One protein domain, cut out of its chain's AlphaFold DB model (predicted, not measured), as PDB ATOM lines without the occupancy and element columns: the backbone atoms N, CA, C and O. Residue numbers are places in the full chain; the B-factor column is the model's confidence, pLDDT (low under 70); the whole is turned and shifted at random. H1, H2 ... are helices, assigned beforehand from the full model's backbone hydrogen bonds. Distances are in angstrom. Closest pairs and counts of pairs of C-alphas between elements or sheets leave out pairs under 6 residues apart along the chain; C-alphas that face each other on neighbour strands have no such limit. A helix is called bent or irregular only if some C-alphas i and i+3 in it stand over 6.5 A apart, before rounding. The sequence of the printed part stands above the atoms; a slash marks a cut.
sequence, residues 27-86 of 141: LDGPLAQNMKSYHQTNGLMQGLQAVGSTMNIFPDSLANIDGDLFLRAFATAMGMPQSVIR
ATOM      1  N   LEU A  27      31.842 -28.947  22.365       48.75
ATOM      2  CA  LEU A  27      32.244 -28.136  23.510       48.75
ATOM      3  C   LEU A  27      33.736 -27.817  23.373       48.75
ATOM      4  O   LEU A  27      34.563 -28.366  24.101       48.75
ATOM      5  N   ASP A  28      34.090 -26.936  22.439       55.34
ATOM      6  CA  ASP A  28      35.400 -26.294  22.480       55.34
ATOM      7  C   ASP A  28      35.378 -25.362  23.701       55.34
ATOM      8  O   ASP A  28      34.815 -24.270  23.661       55.34
ATOM      9  N   GLY A  29      35.924 -25.808  24.839       62.50
ATOM     10  CA  GLY A  29      36.132 -24.923  25.989       62.50
ATOM     11  C   GLY A  29      36.887 -23.654  25.557       62.50
ATOM     12  O   GLY A  29      37.563 -23.682  24.528       62.50
ATOM     13  N   PRO A  30      36.846 -22.550  26.325       60.97
ATOM     14  CA  PRO A  30      37.496 -21.293  25.931       60.97
ATOM     15  C   PRO A  30      38.969 -21.486  25.533       60.97
ATOM     16  O   PRO A  30      39.465 -20.814  24.637       60.97
ATOM     17  N   LEU A  31      39.652 -22.477  26.117       65.88
ATOM     18  CA  LEU A  31      40.996 -22.878  25.709       65.88
ATOM     19  C   LEU A  31      41.055 -23.543  24.321       65.88
ATOM     20  O   LEU A  31      41.907 -23.174  23.525       65.88
ATOM     21  N   ALA A  32      40.166 -24.487  24.005       62.69
ATOM     22  CA  ALA A  32      40.122 -25.153  22.699       62.69
ATOM     23  C   ALA A  32      39.703 -24.185  21.580       62.69
ATOM     24  O   ALA A  32      40.291 -24.200  20.498       62.69
ATOM     25  N   GLN A  33      38.770 -23.273  21.869       67.06
ATOM     26  CA  GLN A  33      38.391 -22.198  20.955       67.06
ATOM     27  C   GLN A  33      39.575 -21.249  20.699       67.06
ATOM     28  O   GLN A  33      39.860 -20.920  19.549       67.06
ATOM     29  N   ASN A  34      40.334 -20.895  21.743       65.62
ATOM     30  CA  ASN A  34      41.554 -20.095  21.610       65.62
ATOM     31  C   ASN A  34      42.666 -20.835  20.851       65.62
ATOM     32  O   ASN A  34      43.324 -20.233  20.008       65.62
ATOM     33  N   MET A  35      42.862 -22.135  21.094       66.94
ATOM     34  CA  MET A  35      43.829 -22.956  20.356       66.94
ATOM     35  C   MET A  35      43.462 -23.041  18.874       66.94
ATOM     36  O   MET A  35      44.325 -22.874  18.016       66.94
ATOM     37  N   LYS A  36      42.181 -23.240  18.555       69.19
ATOM     38  CA  LYS A  36      41.674 -23.266  17.180       69.19
ATOM     39  C   LYS A  36      41.905 -21.932  16.476       69.19
ATOM     40  O   LYS A  36      42.475 -21.928  15.387       69.19
ATOM     41  N   SER A  37      41.555 -20.811  17.107       70.62
ATOM     42  CA  SER A  37      41.832 -19.474  16.566       70.62
ATOM     43  C   SER A  37      43.333 -19.219  16.396       70.62
ATOM     44  O   SER A  37      43.752 -18.677  15.373       70.62
ATOM     45  N   TYR A  38      44.165 -19.670  17.337       72.69
ATOM     46  CA  TYR A  38      45.622 -19.548  17.261       72.69
ATOM     47  C   TYR A  38      46.211 -20.355  16.093       72.69
ATOM     48  O   TYR A  38      46.991 -19.826  15.301       72.69
ATOM     49  N   HIS A  39      45.795 -21.613  15.927       73.94
ATOM     50  CA  HIS A  39      46.216 -22.455  14.804       73.94
ATOM     51  C   HIS A  39      45.723 -21.918  13.459       73.94
ATOM     52  O   HIS A  39      46.479 -21.941  12.490       73.94
ATOM     53  N   GLN A  40      44.498 -21.395  13.393       76.69
ATOM     54  CA  GLN A  40      43.967 -20.763  12.184       76.69
ATOM     55  C   GLN A  40      44.747 -19.498  11.821       76.69
ATOM     56  O   GLN A  40      45.145 -19.340  10.672       76.69
ATOM     57  N   THR A  41      45.034 -18.636  12.797       78.75
ATOM     58  CA  THR A  41      45.799 -17.399  12.575       78.75
ATOM     59  C   THR A  41      47.222 -17.710  12.108       78.75
ATOM     60  O   THR A  41      47.682 -17.147  11.114       78.75
ATOM     61  N   ASN A  42      47.902 -18.659  12.761       83.19
ATOM     62  CA  ASN A  42      49.245 -19.082  12.360       83.19
ATOM     63  C   ASN A  42      49.260 -19.764  10.987       83.19
ATOM     64  O   ASN A  42      50.145 -19.480  10.185       83.19
ATOM     65  N   GLY A  43      48.282 -20.625  10.693       81.00
ATOM     66  CA  GLY A  43      48.161 -21.284   9.392       81.00
ATOM     67  C   GLY A  43      47.916 -20.291   8.255       81.00
ATOM     68  O   GLY A  43      48.540 -20.403   7.203       81.00
ATOM     69  N   LEU A  44      47.079 -19.275   8.484       83.06
ATOM     70  CA  LEU A  44      46.851 -18.190   7.525       83.06
ATOM     71  C   LEU A  44      48.138 -17.389   7.276       83.06
ATOM     72  O   LEU A  44      48.493 -17.156   6.123       83.06
ATOM     73  N   MET A  45      48.880 -17.023   8.325       83.69
ATOM     74  CA  MET A  45      50.141 -16.283   8.179       83.69
ATOM     75  C   MET A  45      51.234 -17.081   7.465       83.69
ATOM     76  O   MET A  45      51.887 -16.552   6.566       83.69
ATOM     77  N   GLN A  46      51.425 -18.350   7.835       85.12
ATOM     78  CA  GLN A  46      52.387 -19.228   7.162       85.12
ATOM     79  C   GLN A  46      51.987 -19.472   5.703       85.12
ATOM     80  O   GLN A  46      52.843 -19.445   4.820       85.12
ATOM     81  N   GLY A  47      50.688 -19.635   5.435       81.56
ATOM     82  CA  GLY A  47      50.150 -19.724   4.081       81.56
ATOM     83  C   GLY A  47      50.470 -18.478   3.256       81.56
ATOM     84  O   GLY A  47      50.987 -18.599   2.151       81.56
ATOM     85  N   LEU A  48      50.261 -17.279   3.810       83.00
ATOM     86  CA  LEU A  48      50.583 -16.023   3.124       83.00
ATOM     87  C   LEU A  48      52.080 -15.903   2.797       83.00
ATOM     88  O   LEU A  48      52.437 -15.487   1.695       83.00
ATOM     89  N   GLN A  49      52.960 -16.298   3.720       85.62
ATOM     90  CA  GLN A  49      54.406 -16.325   3.473       85.62
ATOM     91  C   GLN A  49      54.775 -17.310   2.358       85.62
ATOM     92  O   GLN A  49      55.523 -16.950   1.448       85.62
ATOM     93  N   ALA A  50      54.212 -18.523   2.384       83.12
ATOM     94  CA  ALA A  50      54.444 -19.534   1.356       83.12
ATOM     95  C   ALA A  50      53.993 -19.051  -0.031       83.12
ATOM     96  O   ALA A  50      54.687 -19.269  -1.027       83.12
ATOM     97  N   VAL A  51      52.870 -18.333  -0.099       82.56
ATOM     98  CA  VAL A  51      52.362 -17.732  -1.339       82.56
ATOM     99  C   VAL A  51      53.321 -16.670  -1.859       82.56
ATOM    100  O   VAL A  51      53.681 -16.715  -3.033       82.56
ATOM    101  N   GLY A  52      53.808 -15.778  -0.992       83.12
ATOM    102  CA  GLY A  52      54.798 -14.764  -1.367       83.12
ATOM    103  C   GLY A  52      56.082 -15.366  -1.951       83.12
ATOM    104  O   GLY A  52      56.606 -14.862  -2.941       83.12
ATOM    105  N   SER A  53      56.561 -16.488  -1.404       82.50
ATOM    106  CA  SER A  53      57.699 -17.224  -1.978       82.50
ATOM    107  C   SER A  53      57.356 -17.904  -3.308       82.50
ATOM    108  O   SER A  53      58.184 -17.920  -4.217       82.50
ATOM    109  N   THR A  54      56.135 -18.427  -3.442       79.88
ATOM    110  CA  THR A  54      55.669 -19.132  -4.648       79.88
ATOM    111  C   THR A  54      55.476 -18.180  -5.831       79.88
ATOM    112  O   THR A  54      55.724 -18.575  -6.967       79.88
ATOM    113  N   MET A  55      55.128 -16.912  -5.589       83.19
ATOM    114  CA  MET A  55      54.960 -15.893  -6.635       83.19
ATOM    115  C   MET A  55      56.201 -15.677  -7.508       83.19
ATOM    116  O   MET A  55      56.061 -15.402  -8.695       83.19
ATOM    117  N   ASN A  56      57.405 -15.814  -6.944       80.31
ATOM    118  CA  ASN A  56      58.652 -15.666  -7.705       80.31
ATOM    119  C   ASN A  56      58.864 -16.799  -8.720       80.31
ATOM    120  O   ASN A  56      59.628 -16.642  -9.667       80.31
ATOM    121  N   ILE A  57      58.217 -17.944  -8.497       84.69
ATOM    122  CA  ILE A  57      58.359 -19.155  -9.311       84.69
ATOM    123  C   ILE A  57      57.155 -19.296 -10.250       84.69
ATOM    124  O   ILE A  57      57.311 -19.643 -11.417       84.69
ATOM    125  N   PHE A  58      55.957 -18.992  -9.750       84.06
ATOM    126  CA  PHE A  58      54.693 -19.125 -10.464       84.06
ATOM    127  C   PHE A  58      53.836 -17.862 -10.275       84.06
ATOM    128  O   PHE A  58      53.008 -17.819  -9.357       84.06
ATOM    129  N   PRO A  59      53.994 -16.840 -11.137       79.56
ATOM    130  CA  PRO A  59      53.291 -15.562 -10.994       79.56
ATOM    131  C   PRO A  59      51.762 -15.690 -11.091       79.56
ATOM    132  O   PRO A  59      51.043 -14.968 -10.404       79.56
ATOM    133  N   ASP A  60      51.254 -16.667 -11.850       84.81
ATOM    134  CA  ASP A  60      49.811 -16.904 -12.010       84.81
ATOM    135  C   ASP A  60      49.157 -17.564 -10.784       84.81
ATOM    136  O   ASP A  60      47.931 -17.595 -10.663       84.81
ATOM    137  N   SER A  61      49.950 -18.064  -9.829       80.12
ATOM    138  CA  SER A  61      49.426 -18.778  -8.653       80.12
ATOM    139  C   SER A  61      48.586 -17.898  -7.734       80.12
ATOM    140  O   SER A  61      47.771 -18.422  -6.975       80.12
ATOM    141  N   LEU A  62      48.741 -16.572  -7.814       80.88
ATOM    142  CA  LEU A  62      47.895 -15.631  -7.081       80.88
ATOM    143  C   LEU A  62      46.419 -15.729  -7.473       80.88
ATOM    144  O   LEU A  62      45.563 -15.475  -6.631       80.88
ATOM    145  N   ALA A  63      46.107 -16.141  -8.705       82.38
ATOM    146  CA  ALA A  63      44.726 -16.314  -9.147       82.38
ATOM    147  C   ALA A  63      43.989 -17.427  -8.377       82.38
ATOM    148  O   ALA A  63      42.761 -17.436  -8.337       82.38
ATOM    149  N   ASN A  64      44.723 -18.341  -7.733       84.31
ATOM    150  CA  ASN A  64      44.141 -19.430  -6.950       84.31
ATOM    151  C   ASN A  64      43.701 -18.999  -5.542       84.31
ATOM    152  O   ASN A  64      43.066 -19.787  -4.842       84.31
ATOM    153  N   ILE A  65      44.057 -17.788  -5.099       84.62
ATOM    154  CA  ILE A  65      43.822 -17.329  -3.728       84.62
ATOM    155  C   ILE A  65      42.955 -16.081  -3.734       84.62
ATOM    156  O   ILE A  65      43.339 -15.023  -4.225       84.62
ATOM    157  N   ASP A  66      41.795 -16.196  -3.096       87.88
ATOM    158  CA  ASP A  66      40.933 -15.054  -2.833       87.88
ATOM    159  C   ASP A  66      41.455 -14.274  -1.615       87.88
ATOM    160  O   ASP A  66      41.273 -14.667  -0.456       87.88
ATOM    161  N   GLY A  67      42.115 -13.149  -1.891       86.38
ATOM    162  CA  GLY A  67      42.640 -12.252  -0.864       86.38
ATOM    163  C   GLY A  67      41.563 -11.632   0.034       86.38
ATOM    164  O   GLY A  67      41.835 -11.372   1.207       86.38
ATOM    165  N   ASP A  68      40.334 -11.440  -0.457       86.81
ATOM    166  CA  ASP A  68      39.244 -10.864   0.343       86.81
ATOM    167  C   ASP A  68      38.733 -11.876   1.367       86.81
ATOM    168  O   ASP A  68      38.518 -11.543   2.539       86.81
ATOM    169  N   LEU A  69      38.549 -13.126   0.935       87.56
ATOM    170  CA  LEU A  69      38.172 -14.217   1.832       87.56
ATOM    171  C   LEU A  69      39.274 -14.494   2.851       87.56
ATOM    172  O   LEU A  69      38.968 -14.675   4.032       87.56
ATOM    173  N   PHE A  70      40.537 -14.462   2.423       87.88
ATOM    174  CA  PHE A  70      41.685 -14.613   3.311       87.88
ATOM    175  C   PHE A  70      41.696 -13.539   4.406       87.88
ATOM    176  O   PHE A  70      41.725 -13.874   5.591       87.88
ATOM    177  N   LEU A  71      41.612 -12.257   4.035       87.12
ATOM    178  CA  LEU A  71      41.634 -11.149   4.994       87.12
ATOM    179  C   LEU A  71      40.454 -11.206   5.966       87.12
ATOM    180  O   LEU A  71      40.628 -10.945   7.156       87.12
ATOM    181  N   ARG A  72      39.264 -11.596   5.499       88.44
ATOM    182  CA  ARG A  72      38.093 -11.768   6.369       88.44
ATOM    183  C   ARG A  72      38.273 -12.919   7.356       88.44
ATOM    184  O   ARG A  72      37.954 -12.760   8.538       88.44
ATOM    185  N   ALA A  73      38.767 -14.064   6.886       86.06
ATOM    186  CA  ALA A  73      39.048 -15.215   7.739       86.06
ATOM    187  C   ALA A  73      40.111 -14.867   8.786       86.06
ATOM    188  O   ALA A  73      39.935 -15.165   9.965       86.06
ATOM    189  N   PHE A  74      41.158 -14.151   8.377       85.44
ATOM    190  CA  PHE A  74      42.220 -13.676   9.253       85.44
ATOM    191  C   PHE A  74      41.720 -12.682  10.307       85.44
ATOM    192  O   PHE A  74      41.967 -12.877  11.495       85.44
ATOM    193  N   ALA A  75      40.954 -11.664   9.905       85.06
ATOM    194  CA  ALA A  75      40.356 -10.699  10.829       85.06
ATOM    195  C   ALA A  75      39.442 -11.389  11.856       85.06
ATOM    196  O   ALA A  75      39.497 -11.084  13.046       85.06
ATOM    197  N   THR A  76      38.655 -12.371  11.412       85.25
ATOM    198  CA  THR A  76      37.790 -13.162  12.298       85.25
ATOM    199  C   THR A  76      38.610 -14.022  13.266       85.25
ATOM    200  O   THR A  76      38.303 -14.056  14.455       85.25
ATOM    201  N   ALA A  77      39.678 -14.674  12.791       84.00
ATOM    202  CA  ALA A  77      40.566 -15.494  13.619       84.00
ATOM    203  C   ALA A  77      41.332 -14.666  14.670       84.00
ATOM    204  O   ALA A  77      41.538 -15.138  15.787       84.00
ATOM    205  N   MET A  78      41.664 -13.408  14.354       81.44
ATOM    206  CA  MET A  78      42.240 -12.441  15.298       81.44
ATOM    207  C   MET A  78      41.227 -11.845  16.291       81.44
ATOM    208  O   MET A  78      41.609 -11.051  17.149       81.44
ATOM    209  N   GLY A  79      39.948 -12.217  16.209       81.19
ATOM    210  CA  GLY A  79      38.914 -11.740  17.131       81.19
ATOM    211  C   GLY A  79      38.387 -10.341  16.810       81.19
ATOM    212  O   GLY A  79      37.795  -9.694  17.675       81.19
ATOM    213  N   MET A  80      38.584  -9.861  15.582       85.50
ATOM    214  CA  MET A  80      38.049  -8.576  15.144       85.50
ATOM    215  C   MET A  80      36.510  -8.655  15.076       85.50
ATOM    216  O   MET A  80      35.971  -9.621  14.523       85.50
ATOM    217  N   PRO A  81      35.771  -7.681  15.641       84.31
ATOM    218  CA  PRO A  81      34.315  -7.732  15.629       84.31
ATOM    219  C   PRO A  81      33.787  -7.647  14.192       84.31
ATOM    220  O   PRO A  81      34.259  -6.843  13.396       84.31
ATOM    221  N   GLN A  82      32.767  -8.443  13.854       84.25
ATOM    222  CA  GLN A  82      32.210  -8.458  12.491       84.25
ATOM    223  C   GLN A  82      31.693  -7.080  12.048       84.25
ATOM    224  O   GLN A  82      31.724  -6.775  10.865       84.25
ATOM    225  N   SER A  83      31.297  -6.216  12.989       87.44
ATOM    226  CA  SER A  83      30.838  -4.852  12.703       87.44
ATOM    227  C   SER A  83      31.887  -3.951  12.046       87.44
ATOM    228  O   SER A  83      31.508  -2.967  11.418       87.44
ATOM    229  N   VAL A  84      33.186  -4.251  12.177       87.56
ATOM    230  CA  VAL A  84      34.248  -3.485  11.496       87.56
ATOM    231  C   VAL A  84      34.658  -4.100  10.157       87.56
ATOM    232  O   VAL A  84      35.426  -3.497   9.407       87.56
ATOM    233  N   ILE A  85      34.151  -5.291   9.834       88.62
ATOM    234  CA  ILE A  85      34.414  -5.971   8.570       88.62
ATOM    235  C   ILE A  85      33.305  -5.576   7.593       88.62
ATOM    236  O   ILE A  85      32.164  -6.001   7.740       88.62
ATOM    237  N   ARG A  86      33.643  -4.779   6.571       91.50
ATOM    238  CA  ARG A  86      32.691  -4.375   5.517       91.50
ATOM    239  C   ARG A  86      32.022  -5.578   4.866       91.50
ATOM    240  O   ARG A  86      32.646  -6.629   4.726       91.50
TER     241      ARG A  86
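AT A GLANCE: This is residues 27 to 86 of the 141 residues of an uncharacterized protein of bioreactor metagenome (UniProt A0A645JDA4). One long helix, H1, makes the length of the domain, and the chain folds back along it: after H1 it turns back through the short helix H2, and H3 then runs beside part of H1 in the opposite direction. The tail after H3, residues 78 to 86, leads off on the side away from H1. The printed part has 60 residues with three named helices, in the order H1, H2, H3, and no named strand; the class is all helix. The whole is loose, with a radius of gyration of the C-alphas of 13.9 A, and elongated, spanning 42 by 25 by 14 A.

HOW THE PARTS SIT: H1, residues 30 to 55, touches H2, residues 59 to 64, with its residues 51 to 55 alone. The closest C-alphas are those of Met 55 and Ser 61, 6.6 A apart. The two form a helical hairpin, running opposite ways at a shallow tilt of 33 degrees, only just short of steep. H1 touches H3, residues 67 to 77, with its residues 37 to 44 alone. The closest C-alphas are those of Ser 37 and Ala 77, 5.1 A apart. H1 and H3 run opposite ways at a shallow tilt of 26 degrees. H2 and H3 are apart. In H1 and H3 every O i to N i+4 pair is within hydrogen-bond range; in H2 0 of 2 are, beside 2 of 3 O i to N i+3 pairs.

IN THESE COORDINATES: H1 begins at C-alpha 30, (37.496, -21.293, 25.931), and measures 37.3 A to C-alpha 55, (54.960, -15.893, -6.635). H2 is only just irregular: C-alphas 59 and 62 are 6.7 A apart. H3 measures 15.0 A and ends at C-alpha 77, (40.566, -15.494, 13.619).

THE WHOLE: The two C-alphas farthest apart, those of Leu 27 and Ile 57, are 42.9 A apart. The printed part has no cut, and the links H1 to H2 and H2 to H3 are tight. The mean pLDDT of the printed part is 79.9; residues 27 to 36 are under 70.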